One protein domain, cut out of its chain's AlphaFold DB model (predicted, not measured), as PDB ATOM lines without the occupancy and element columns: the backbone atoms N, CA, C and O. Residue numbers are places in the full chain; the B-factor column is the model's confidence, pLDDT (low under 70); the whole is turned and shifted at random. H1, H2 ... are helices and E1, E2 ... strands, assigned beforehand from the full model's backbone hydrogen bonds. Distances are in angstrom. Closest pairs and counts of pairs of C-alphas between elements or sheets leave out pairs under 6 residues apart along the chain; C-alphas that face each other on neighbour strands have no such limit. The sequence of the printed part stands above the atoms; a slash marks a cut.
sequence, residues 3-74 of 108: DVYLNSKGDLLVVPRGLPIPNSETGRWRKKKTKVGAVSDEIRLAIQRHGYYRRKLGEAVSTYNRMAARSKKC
ATOM      1  N   ASP A   3     -47.223  38.370  -3.979       92.38
ATOM      2  CA  ASP A   3     -46.306  38.473  -5.096       92.38
ATOM      3  C   ASP A   3     -47.062  38.994  -6.320       92.38
ATOM      4  O   ASP A   3     -48.166  38.550  -6.636       92.38
ATOM      5  N   VAL A   4     -46.458  39.965  -7.002       91.88
ATOM      6  CA  VAL A   4     -47.053  40.615  -8.169       91.88
ATOM      7  C   VAL A   4     -46.260  40.256  -9.411       91.88
ATOM      8  O   VAL A   4     -45.036  40.386  -9.441       91.88
ATOM      9  N   TYR A   5     -46.968  39.865 -10.458       92.50
ATOM     10  CA  TYR A   5     -46.421  39.476 -11.744       92.50
ATOM     11  C   TYR A   5     -47.007  40.355 -12.846       92.50
ATOM     12  O   TYR A   5     -48.174  40.744 -12.799       92.50
ATOM     13  N   LEU A   6     -46.180  40.663 -13.839       90.31
ATOM     14  CA  LEU A   6     -46.596  41.336 -15.065       90.31
ATOM     15  C   LEU A   6     -46.239  40.490 -16.278       90.31
ATOM     16  O   LEU A   6     -45.184  39.849 -16.299       90.31
ATOM     17  N   ASN A   7     -47.078  40.535 -17.303       89.06
ATOM     18  CA  ASN A   7     -46.748  39.973 -18.608       89.06
ATOM     19  C   ASN A   7     -46.294  41.069 -19.596       89.06
ATOM     20  O   ASN A   7     -46.261  42.259 -19.278       89.06
ATOM     21  N   SER A   8     -45.916  40.666 -20.812       83.69
ATOM     22  CA  SER A   8     -45.513  41.589 -21.885       83.69
ATOM     23  C   SER A   8     -46.652  42.471 -22.403       83.69
ATOM     24  O   SER A   8     -46.384  43.572 -22.879       83.69
ATOM     25  N   LYS A   9     -47.900  42.005 -22.288       83.06
ATOM     26  CA  LYS A   9     -49.116  42.741 -22.669       83.06
ATOM     27  C   LYS A   9     -49.481  43.831 -21.656       83.06
ATOM     28  O   LYS A   9     -50.279  44.705 -21.956       83.06
ATOM     29  N   GLY A  10     -48.845  43.816 -20.485       83.06
ATOM     30  CA  GLY A  10     -49.106  44.746 -19.397       83.06
ATOM     31  C   GLY A  10     -50.119  44.235 -18.379       83.06
ATOM     32  O   GLY A  10     -50.376  44.949 -17.419       83.06
ATOM     33  N   ASP A  11     -50.644  43.018 -18.530       88.75
ATOM     34  CA  ASP A  11     -51.580  42.426 -17.574       88.75
ATOM     35  C   ASP A  11     -50.919  42.200 -16.215       88.75
ATOM     36  O   ASP A  11     -49.719  41.920 -16.112       88.75
ATOM     37  N   LEU A  12     -51.743  42.290 -15.173       91.06
ATOM     38  CA  LEU A  12     -51.358  42.143 -13.780       91.06
ATOM     39  C   LEU A  12     -51.892  40.830 -13.218       91.06
ATOM     40  O   LEU A  12     -53.088  40.554 -13.305       91.06
ATOM     41  N   LEU A  13     -51.012  40.072 -12.571       93.12
ATOM     42  CA  LEU A  13     -51.363  38.887 -11.801       93.12
ATOM     43  C   LEU A  13     -50.847  39.044 -10.369       93.12
ATOM     44  O   LEU A  13     -49.681  39.370 -10.150       93.12
ATOM     45  N   VAL A  14     -51.719  38.826  -9.390       93.44
ATOM     46  CA  VAL A  14     -51.407  38.906  -7.961       93.44
ATOM     47  C   VAL A  14     -51.678  37.549  -7.332       93.44
ATOM     48  O   VAL A  14     -52.783  37.019  -7.441       93.44
ATOM     49  N   VAL A  15     -50.663  36.998  -6.674       93.81
ATOM     50  CA  VAL A  15     -50.698  35.664  -6.067       93.81
ATOM     51  C   VAL A  15     -50.274  35.779  -4.599       93.81
ATOM     52  O   VAL A  15     -49.380  36.574  -4.283       93.81
ATOM     53  N   PRO A  16     -50.891  35.031  -3.667       93.25
ATOM     54  CA  PRO A  16     -50.372  34.904  -2.311       93.25
ATOM     55  C   PRO A  16     -48.908  34.473  -2.320       93.25
ATOM     56  O   PRO A  16     -48.498  33.591  -3.075       93.25
ATOM     57  N   ARG A  17     -48.097  35.110  -1.476       91.62
ATOM     58  CA  ARG A  17     -46.671  34.795  -1.397       91.62
ATOM     59  C   ARG A  17     -46.477  33.315  -1.050       91.62
ATOM     60  O   ARG A  17     -47.054  32.838  -0.081       91.62
ATOM     61  N   GLY A  18     -45.603  32.643  -1.798       87.25
ATOM     62  CA  GLY A  18     -45.273  31.230  -1.586       87.25
ATOM     63  C   GLY A  18     -46.148  30.253  -2.371       87.25
ATOM     64  O   GLY A  18     -45.809  29.076  -2.421       87.25
ATOM     65  N   LEU A  19     -47.210  30.725  -3.030       89.12
ATOM     66  CA  LEU A  19     -47.966  29.907  -3.969       89.12
ATOM     67  C   LEU A  19     -47.384  30.015  -5.389       89.12
ATOM     68  O   LEU A  19     -46.885  31.080  -5.776       89.12
ATOM     69  N   PRO A  20     -47.431  28.923  -6.172       89.88
ATOM     70  CA  PRO A  20     -47.028  28.945  -7.569       89.88
ATOM     71  C   PRO A  20     -48.022  29.741  -8.424       89.88
ATOM     72  O   PRO A  20     -49.149  30.029  -8.019       89.88
ATOM     73  N   ILE A  21     -47.598  30.087  -9.641       90.25
ATOM     74  CA  ILE A  21     -48.501  30.662 -10.641       90.25
ATOM     75  C   ILE A  21     -49.522  29.581 -11.037       90.25
ATOM     76  O   ILE A  21     -49.101  28.465 -11.340       90.25
ATOM     77  N   PRO A  22     -50.832  29.885 -11.052       88.56
ATOM     78  CA  PRO A  22     -51.857  28.933 -11.465       88.56
ATOM     79  C   PRO A  22     -51.621  28.423 -12.889       88.56
ATOM     80  O   PRO A  22     -51.371  29.213 -13.800       88.56
ATOM     81  N   ASN A  23     -51.783  27.117 -13.107       86.50
ATOM     82  CA  ASN A  23     -51.586  26.484 -14.420       86.50
ATOM     83  C   ASN A  23     -52.561  27.005 -15.493       86.50
ATOM     84  O   ASN A  23     -52.274  26.917 -16.685       86.50
ATOM     85  N   SER A  24     -53.701  27.565 -15.073       85.81
ATOM     86  CA  SER A  24     -54.679  28.224 -15.945       85.81
ATOM     87  C   SER A  24     -54.132  29.491 -16.609       85.81
ATOM     88  O   SER A  24     -54.645  29.922 -17.641       85.81
ATOM     89  N   GLU A  25     -53.091  30.104 -16.043       86.38
ATOM     90  CA  GLU A  25     -52.496  31.328 -16.564       86.38
ATOM     91  C   GLU A  25     -51.351  31.016 -17.529       86.38
ATOM     92  O   GLU A  25     -50.166  31.115 -17.204       86.38
ATOM     93  N   THR A  26     -51.717  30.681 -18.765       80.31
ATOM     94  CA  THR A  26     -50.765  30.454 -19.855       80.31
ATOM     95  C   THR A  26     -50.087  31.767 -20.253       80.31
ATOM     96  O   THR A  26     -50.698  32.657 -20.846       80.31
ATOM     97  N   GLY A  27     -48.800  31.919 -19.939       82.00
ATOM     98  CA  GLY A  27     -48.044  33.090 -20.371       82.00
ATOM     99  C   GLY A  27     -46.705  33.280 -19.674       82.00
ATOM    100  O   GLY A  27     -46.426  32.728 -18.611       82.00
ATOM    101  N   ARG A  28     -45.858  34.121 -20.276       87.69
ATOM    102  CA  ARG A  28     -44.572  34.510 -19.692       87.69
ATOM    103  C   ARG A  28     -44.776  35.620 -18.663       87.69
ATOM    104  O   ARG A  28     -44.684  36.807 -18.979       87.69
ATOM    105  N   TRP A  29     -45.036  35.217 -17.429       91.56
ATOM    106  CA  TRP A  29     -45.128  36.108 -16.279       91.56
ATOM    107  C   TRP A  29     -43.741  36.473 -15.748       91.56
ATOM    108  O   TRP A  29     -42.873  35.619 -15.575       91.56
ATOM    109  N   ARG A  30     -43.521  37.757 -15.463       91.31
ATOM    110  CA  ARG A  30     -42.312  38.256 -14.800       91.31
ATOM    111  C   ARG A  30     -42.673  38.797 -13.427       91.31
ATOM    112  O   ARG A  30     -43.483  39.716 -13.312       91.31
ATOM    113  N   LYS A  31     -42.048  38.244 -12.388       90.56
ATOM    114  CA  LYS A  31     -42.234  38.695 -11.008       90.56
ATOM    115  C   LYS A  31     -41.654  40.097 -10.822       90.56
ATOM    116  O   LYS A  31     -40.500  40.351 -11.169       90.56
ATOM    117  N   LYS A  32     -42.431  41.008 -10.241       88.00
ATOM    118  CA  LYS A  32     -41.925  42.293  -9.760       88.00
ATOM    119  C   LYS A  32     -41.161  42.089  -8.454       88.00
ATOM    120  O   LYS A  32     -41.570  41.324  -7.588       88.00
ATOM    121  N   LYS A  33     -40.068  42.836  -8.290       83.69
ATOM    122  CA  LYS A  33     -39.285  42.860  -7.039       83.69
ATOM    123  C   LYS A  33     -40.048  43.513  -5.876       83.69
ATOM    124  O   LYS A  33     -39.676  43.336  -4.721       83.69
ATOM    125  N   THR A  34     -41.107  44.265  -6.175       79.88
ATOM    126  CA  THR A  34     -41.951  44.932  -5.184       79.88
ATOM    127  C   THR A  34     -42.783  43.910  -4.417       79.88
ATOM    128  O   THR A  34     -43.661  43.266  -4.987       79.88
ATOM    129  N   LYS A  35     -42.525  43.795  -3.113       77.81
ATOM    130  CA  LYS A  35     -43.378  43.045  -2.189       77.81
ATOM    131  C   LYS A  35     -44.587  43.906  -1.838       77.81
ATOM    132  O   LYS A  35     -44.414  45.052  -1.432       77.81
ATOM    133  N   VAL A  36     -45.793  43.361  -1.975       85.44
ATOM    134  CA  VAL A  36     -47.025  44.086  -1.641       85.44
ATOM    135  C   VAL A  36     -47.554  43.595  -0.294       85.44
ATOM    136  O   VAL A  36     -47.916  42.425  -0.131       85.44
ATOM    137  N   GLY A  37     -47.540  44.497   0.693       85.88
ATOM    138  CA  GLY A  37     -48.019  44.234   2.054       85.88
ATOM    139  C   GLY A  37     -49.544  44.222   2.155       85.88
ATOM    140  O   GLY A  37     -50.105  43.347   2.810       85.88
ATOM    141  N   ALA A  38     -50.207  45.129   1.434       88.19
ATOM    142  CA  ALA A  38     -51.658  45.282   1.418       88.19
ATOM    143  C   ALA A  38     -52.184  45.411  -0.017       88.19
ATOM    144  O   ALA A  38     -51.542  46.016  -0.873       88.19
ATOM    145  N   VAL A  39     -53.356  44.837  -0.263       89.12
ATOM    146  CA  VAL A  39     -54.111  44.931  -1.519       89.12
ATOM    147  C   VAL A  39     -55.536  45.361  -1.180       89.12
ATOM    148  O   VAL A  39     -55.948  45.214  -0.027       89.12
ATOM    149  N   SER A  40     -56.266  45.896  -2.155       94.06
ATOM    150  CA  SER A  40     -57.674  46.255  -1.970       94.06
ATOM    151  C   SER A  40     -58.527  45.025  -1.651       94.06
ATOM    152  O   SER A  40     -58.163  43.895  -1.993       94.06
ATOM    153  N   ASP A  41     -59.687  45.239  -1.034       94.88
ATOM    154  CA  ASP A  41     -60.573  44.138  -0.646       94.88
ATOM    155  C   ASP A  41     -61.121  43.375  -1.855       94.88
ATOM    156  O   ASP A  41     -61.240  42.158  -1.793       94.88
ATOM    157  N   GLU A  42     -61.318  44.041  -3.000       93.88
ATOM    158  CA  GLU A  42     -61.619  43.380  -4.281       93.88
ATOM    159  C   GLU A  42     -60.586  42.284  -4.599       93.88
ATOM    160  O   GLU A  42     -60.938  41.135  -4.880       93.88
ATOM    161  N   ILE A  43     -59.297  42.629  -4.505       93.75
ATOM    162  CA  ILE A  43     -58.198  41.702  -4.770       93.75
ATOM    163  C   ILE A  43     -58.177  40.604  -3.703       93.75
ATOM    164  O   ILE A  43     -58.006  39.435  -4.044       93.75
ATOM    165  N   ARG A  44     -58.383  40.942  -2.422       94.44
ATOM    166  CA  ARG A  44     -58.426  39.945  -1.336       94.44
ATOM    167  C   ARG A  44     -59.544  38.927  -1.540       94.44
ATOM    168  O   ARG A  44     -59.277  37.733  -1.463       94.44
ATOM    169  N   LEU A  45     -60.759  39.382  -1.830       95.94
ATOM    170  CA  LEU A  45     -61.927  38.523  -2.029       95.94
ATOM    171  C   LEU A  45     -61.775  37.637  -3.267       95.94
ATOM    172  O   LEU A  45     -62.175  36.475  -3.257       95.94
ATOM    173  N   ALA A  46     -61.188  38.158  -4.346       94.38
ATOM    174  CA  ALA A  46     -60.886  37.347  -5.521       94.38
ATOM    175  C   ALA A  46     -59.838  36.270  -5.214       94.38
ATOM    176  O   ALA A  46     -60.030  35.111  -5.570       94.38
ATOM    177  N   ILE A  47     -58.776  36.630  -4.489       93.88
ATOM    178  CA  ILE A  47     -57.753  35.679  -4.047       93.88
ATOM    179  C   ILE A  47     -58.347  34.620  -3.113       93.88
ATOM    180  O   ILE A  47     -58.006  33.452  -3.247       93.88
ATOM    181  N   GLN A  48     -59.242  34.984  -2.196       93.62
ATOM    182  CA  GLN A  48     -59.901  34.013  -1.314       93.62
ATOM    183  C   GLN A  48     -60.784  33.028  -2.089       93.62
ATOM    184  O   GLN A  48     -60.818  31.852  -1.748       93.62
ATOM    185  N   ARG A  49     -61.470  33.490  -3.142       94.25
ATOM    186  CA  ARG A  49     -62.361  32.645  -3.952       94.25
ATOM    187  C   ARG A  49     -61.628  31.777  -4.973       94.25
ATOM    188  O   ARG A  49     -62.028  30.643  -5.199       94.25
ATOM    189  N   HIS A  50     -60.592  32.313  -5.614       92.12
ATOM    190  CA  HIS A  50     -59.945  31.683  -6.773       92.12
ATOM    191  C   HIS A  50     -58.477  31.309  -6.536       92.12
ATOM    192  O   HIS A  50     -57.853  30.692  -7.394       92.12
ATOM    193  N   GLY A  51     -57.894  31.713  -5.409       92.50
ATOM    194  CA  GLY A  51     -56.472  31.539  -5.095       92.50
ATOM    195  C   GLY A  51     -55.555  32.612  -5.692       92.50
ATOM    196  O   GLY A  51     -54.388  32.698  -5.311       92.50
ATOM    197  N   TYR A  52     -56.052  33.458  -6.600       94.12
ATOM    198  CA  TYR A  52     -55.281  34.513  -7.261       94.12
ATOM    199  C   TYR A  52     -56.184  35.634  -7.805       94.12
ATOM    200  O   TYR A  52     -57.403  35.489  -7.878       94.12
ATOM    201  N   TYR A  53     -55.584  36.756  -8.215       93.88
ATOM    202  CA  TYR A  53     -56.277  37.844  -8.912       93.88
ATOM    203  C   TYR A  53     -55.582  38.196 -10.226       93.88
ATOM    204  O   TYR A  53     -54.369  38.407 -10.246       93.88
ATOM    205  N   ARG A  54     -56.355  38.329 -11.309       91.00
ATOM    206  CA  ARG A  54     -55.868  38.757 -12.626       91.00
ATOM    207  C   ARG A  54     -56.632  39.977 -13.121       91.00
ATOM    208  O   ARG A  54     -57.857  39.956 -13.187       91.00
ATOM    209  N   ARG A  55     -55.900  40.991 -13.583       90.44
ATOM    210  CA  ARG A  55     -56.452  42.166 -14.263       90.44
ATOM    211  C   ARG A  55     -55.801  42.335 -15.630       90.44
ATOM    212  O   ARG A  55     -54.580  42.454 -15.722       90.44
ATOM    213  N   LYS A  56     -56.628  42.384 -16.677       87.19
ATOM    214  CA  LYS A  56     -56.178  42.750 -18.022       87.19
ATOM    215  C   LYS A  56     -56.026  44.264 -18.094       87.19
ATOM    216  O   LYS A  56     -56.983  44.986 -17.822       87.19
ATOM    217  N   LEU A  57     -54.831  44.746 -18.404       75.12
ATOM    218  CA  LEU A  57     -54.587  46.174 -18.595       75.12
ATOM    219  C   LEU A  57     -54.637  46.415 -20.097       75.12
ATOM    220  O   LEU A  57     -53.701  46.072 -20.811       75.12
ATOM    221  N   GLY A  58     -55.763  46.952 -20.573       67.19
ATOM    222  CA  GLY A  58     -55.928  47.304 -21.983       67.19
ATOM    223  C   GLY A  58     -54.775  48.181 -22.481       67.19
ATOM    224  O   GLY A  58     -54.164  48.926 -21.704       67.19
ATOM    225  N   GLU A  59     -54.477  48.091 -23.778       59.91
ATOM    226  CA  GLU A  59     -53.283  48.678 -24.405       59.91
ATOM    227  C   GLU A  59     -53.032  50.139 -23.997       59.91
ATOM    228  O   GLU A  59     -51.893  50.494 -23.686       59.91
ATOM    229  N   ALA A  60     -54.093  50.944 -23.880       61.00
ATOM    230  CA  ALA A  60     -54.042  52.360 -23.511       61.00
ATOM    231  C   ALA A  60     -53.380  52.647 -22.146       61.00
ATOM    232  O   ALA A  60     -52.677  53.643 -21.983       61.00
ATOM    233  N   VAL A  61     -53.554  51.775 -21.147       61.53
ATOM    234  CA  VAL A  61     -52.949  51.990 -19.819       61.53
ATOM    235  C   VAL A  61     -51.488  51.534 -19.812       61.53
ATOM    236  O   VAL A  61     -50.643  52.086 -19.099       61.53
ATOM    237  N   SER A  62     -51.155  50.539 -20.637       60.94
ATOM    238  CA  SER A  62     -49.781  50.057 -20.791       60.94
ATOM    239  C   SER A  62     -48.881  51.102 -21.467       60.94
ATOM    240  O   SER A  62     -47.737  51.304 -21.043       60.94
ATOM    241  N   THR A  63     -49.407  51.817 -22.470       61.28
ATOM    242  CA  THR A  63     -48.698  52.876 -23.196       61.28
ATOM    243  C   THR A  63     -48.467  54.094 -22.311       61.28
ATOM    244  O   THR A  63     -47.320  54.532 -22.217       61.28
ATOM    245  N   TYR A  64     -49.480  54.562 -21.570       60.97
ATOM    246  CA  TYR A  64     -49.315  55.638 -20.583       60.97
ATOM    247  C   TYR A  64     -48.230  55.306 -19.550       60.97
ATOM    248  O   TYR A  64     -47.302  56.085 -19.350       60.97
ATOM    249  N   ASN A  65     -48.274  54.114 -18.945       65.88
ATOM    250  CA  ASN A  65     -47.271  53.709 -17.954       65.88
ATOM    251  C   ASN A  65     -45.857  53.620 -18.548       65.88
ATOM    252  O   ASN A  65     -44.881  53.949 -17.873       65.88
ATOM    253  N   ARG A  66     -45.721  53.196 -19.812       63.41
ATOM    254  CA  ARG A  66     -44.434  53.153 -20.524       63.41
ATOM    255  C   ARG A  66     -43.909  54.556 -20.830       63.41
ATOM    256  O   ARG A  66     -42.715  54.799 -20.654       63.41
ATOM    257  N   MET A  67     -44.784  55.470 -21.250       62.59
ATOM    258  CA  MET A  67     -44.450  56.881 -21.450       62.59
ATOM    259  C   MET A  67     -44.040  57.534 -20.123       62.59
ATOM    260  O   MET A  67     -42.970  58.133 -20.041       62.59
ATOM    261  N   ALA A  68     -44.800  57.307 -19.050       64.81
ATOM    262  CA  ALA A  68     -44.501  57.808 -17.710       64.81
ATOM    263  C   ALA A  68     -43.192  57.232 -17.137       64.81
ATOM    264  O   ALA A  68     -42.413  57.953 -16.514       64.81
ATOM    265  N   ALA A  69     -42.897  55.950 -17.375       63.03
ATOM    266  CA  ALA A  69     -41.634  55.334 -16.961       63.03
ATOM    267  C   ALA A  69     -40.425  55.886 -17.736       63.03
ATOM    268  O   ALA A  69     -39.351  56.028 -17.153       63.03
ATOM    269  N   ARG A  70     -40.590  56.230 -19.022       60.53
ATOM    270  CA  ARG A  70     -39.557  56.920 -19.819       60.53
ATOM    271  C   ARG A  70     -39.370  58.380 -19.395       60.53
ATOM    272  O   ARG A  70     -38.241  58.857 -19.397       60.53
ATOM    273  N   SER A  71     -40.435  59.056 -18.969       54.72
ATOM    274  CA  SER A  71     -40.396  60.462 -18.540       54.72
ATOM    275  C   SER A  71     -39.552  60.709 -17.282       54.72
ATOM    276  O   SER A  71     -39.092  61.827 -17.076       54.72
ATOM    277  N   LYS A  72     -39.275  59.684 -16.462       56.03
ATOM    278  CA  LYS A  72     -38.388  59.804 -15.285       56.03
ATOM    279  C   LYS A  72     -36.897  59.965 -15.635       56.03
ATOM    280  O   LYS A  72     -36.068  59.981 -14.733       56.03
ATOM    281  N   LYS A  73     -36.558  60.066 -16.928       51.28
ATOM    282  CA  LYS A  73     -35.213  60.359 -17.449       51.28
ATOM    283  C   LYS A  73     -35.084  61.752 -18.080       51.28
ATOM    284  O   LYS A  73     -34.084  62.019 -18.737       51.28
ATOM    285  N   CYS A  74     -36.070  62.632 -17.911       46.06
ATOM    286  CA  CYS A  74     -35.899  64.039 -18.250       46.06
ATOM    287  C   CYS A  74     -35.203  64.729 -17.075       46.06
ATOM    288  O   CYS A  74     -35.838  65.041 -16.069       46.06
TER     289      CYS A  74
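What this domain is: This is residues 3 to 74 of the 108 residues of an uncharacterized protein of Bradyrhizobium erythrophlei (UniProt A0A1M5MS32). A small sheet of three short strands has helix H1 on one face, a long loop that passes beside its E1 edge, and helix H2 leading away to an arm whose residues 67 to 74 stick out freely. The 72 printed residues hold E1, E2, H1, E3 and H2 in that order; the sheet runs E1, E2, E3, antiparallel. The class is mixed, helices and strands, with 35 residues, under half, in named elements. The whole is only just compact, close to loose, with a radius of gyration of the C-alphas of 13.3 A, and elongated, spanning 42 by 26 by 20 A.

How they stand to each other: Start at E1, residues 3 to 6, an edge strand, which forms a hairpin with E2, residues 12 to 16; N 5 and O 13 are 2.8 A apart, within hydrogen-bond range. Residues 30 to 31 pair antiparallel with residues 5 to 6 of E1. E3, residues 53 to 55, is antiparallel to E2, with N 14 and O 53 at 2.8 A. H1, residues 41 to 50, is on the sheet, making two layers, a helix on one face of a sheet. It stands up from the sheet at 56 degrees; its closest C-alphas to E3 are those of Ile 47 and Tyr 53, 5.5 A. H2, residues 59 to 71, is not on the sheet and is apart from H1. In both helices every O i to N i+4 pair is within hydrogen-bond range.

Where its parts are: Find C-alpha 3 at (-46.306, 38.473, -5.096), where E1 begins its 10.4 A. E2 is 13.6 A long, H1 13.9 A and E3 6.9 A. H2 runs 18.4 A to C-alpha 71 at (-40.396, 60.462, -18.540).

The domain as a whole: The C-alphas of Arg 49 and Cys 74, the two farthest apart, are 43.5 A apart. The printed part has no cut. The link from E2 to H1 is long, 24 residues. Look for pLDDT under 70 at residues 58 to 74.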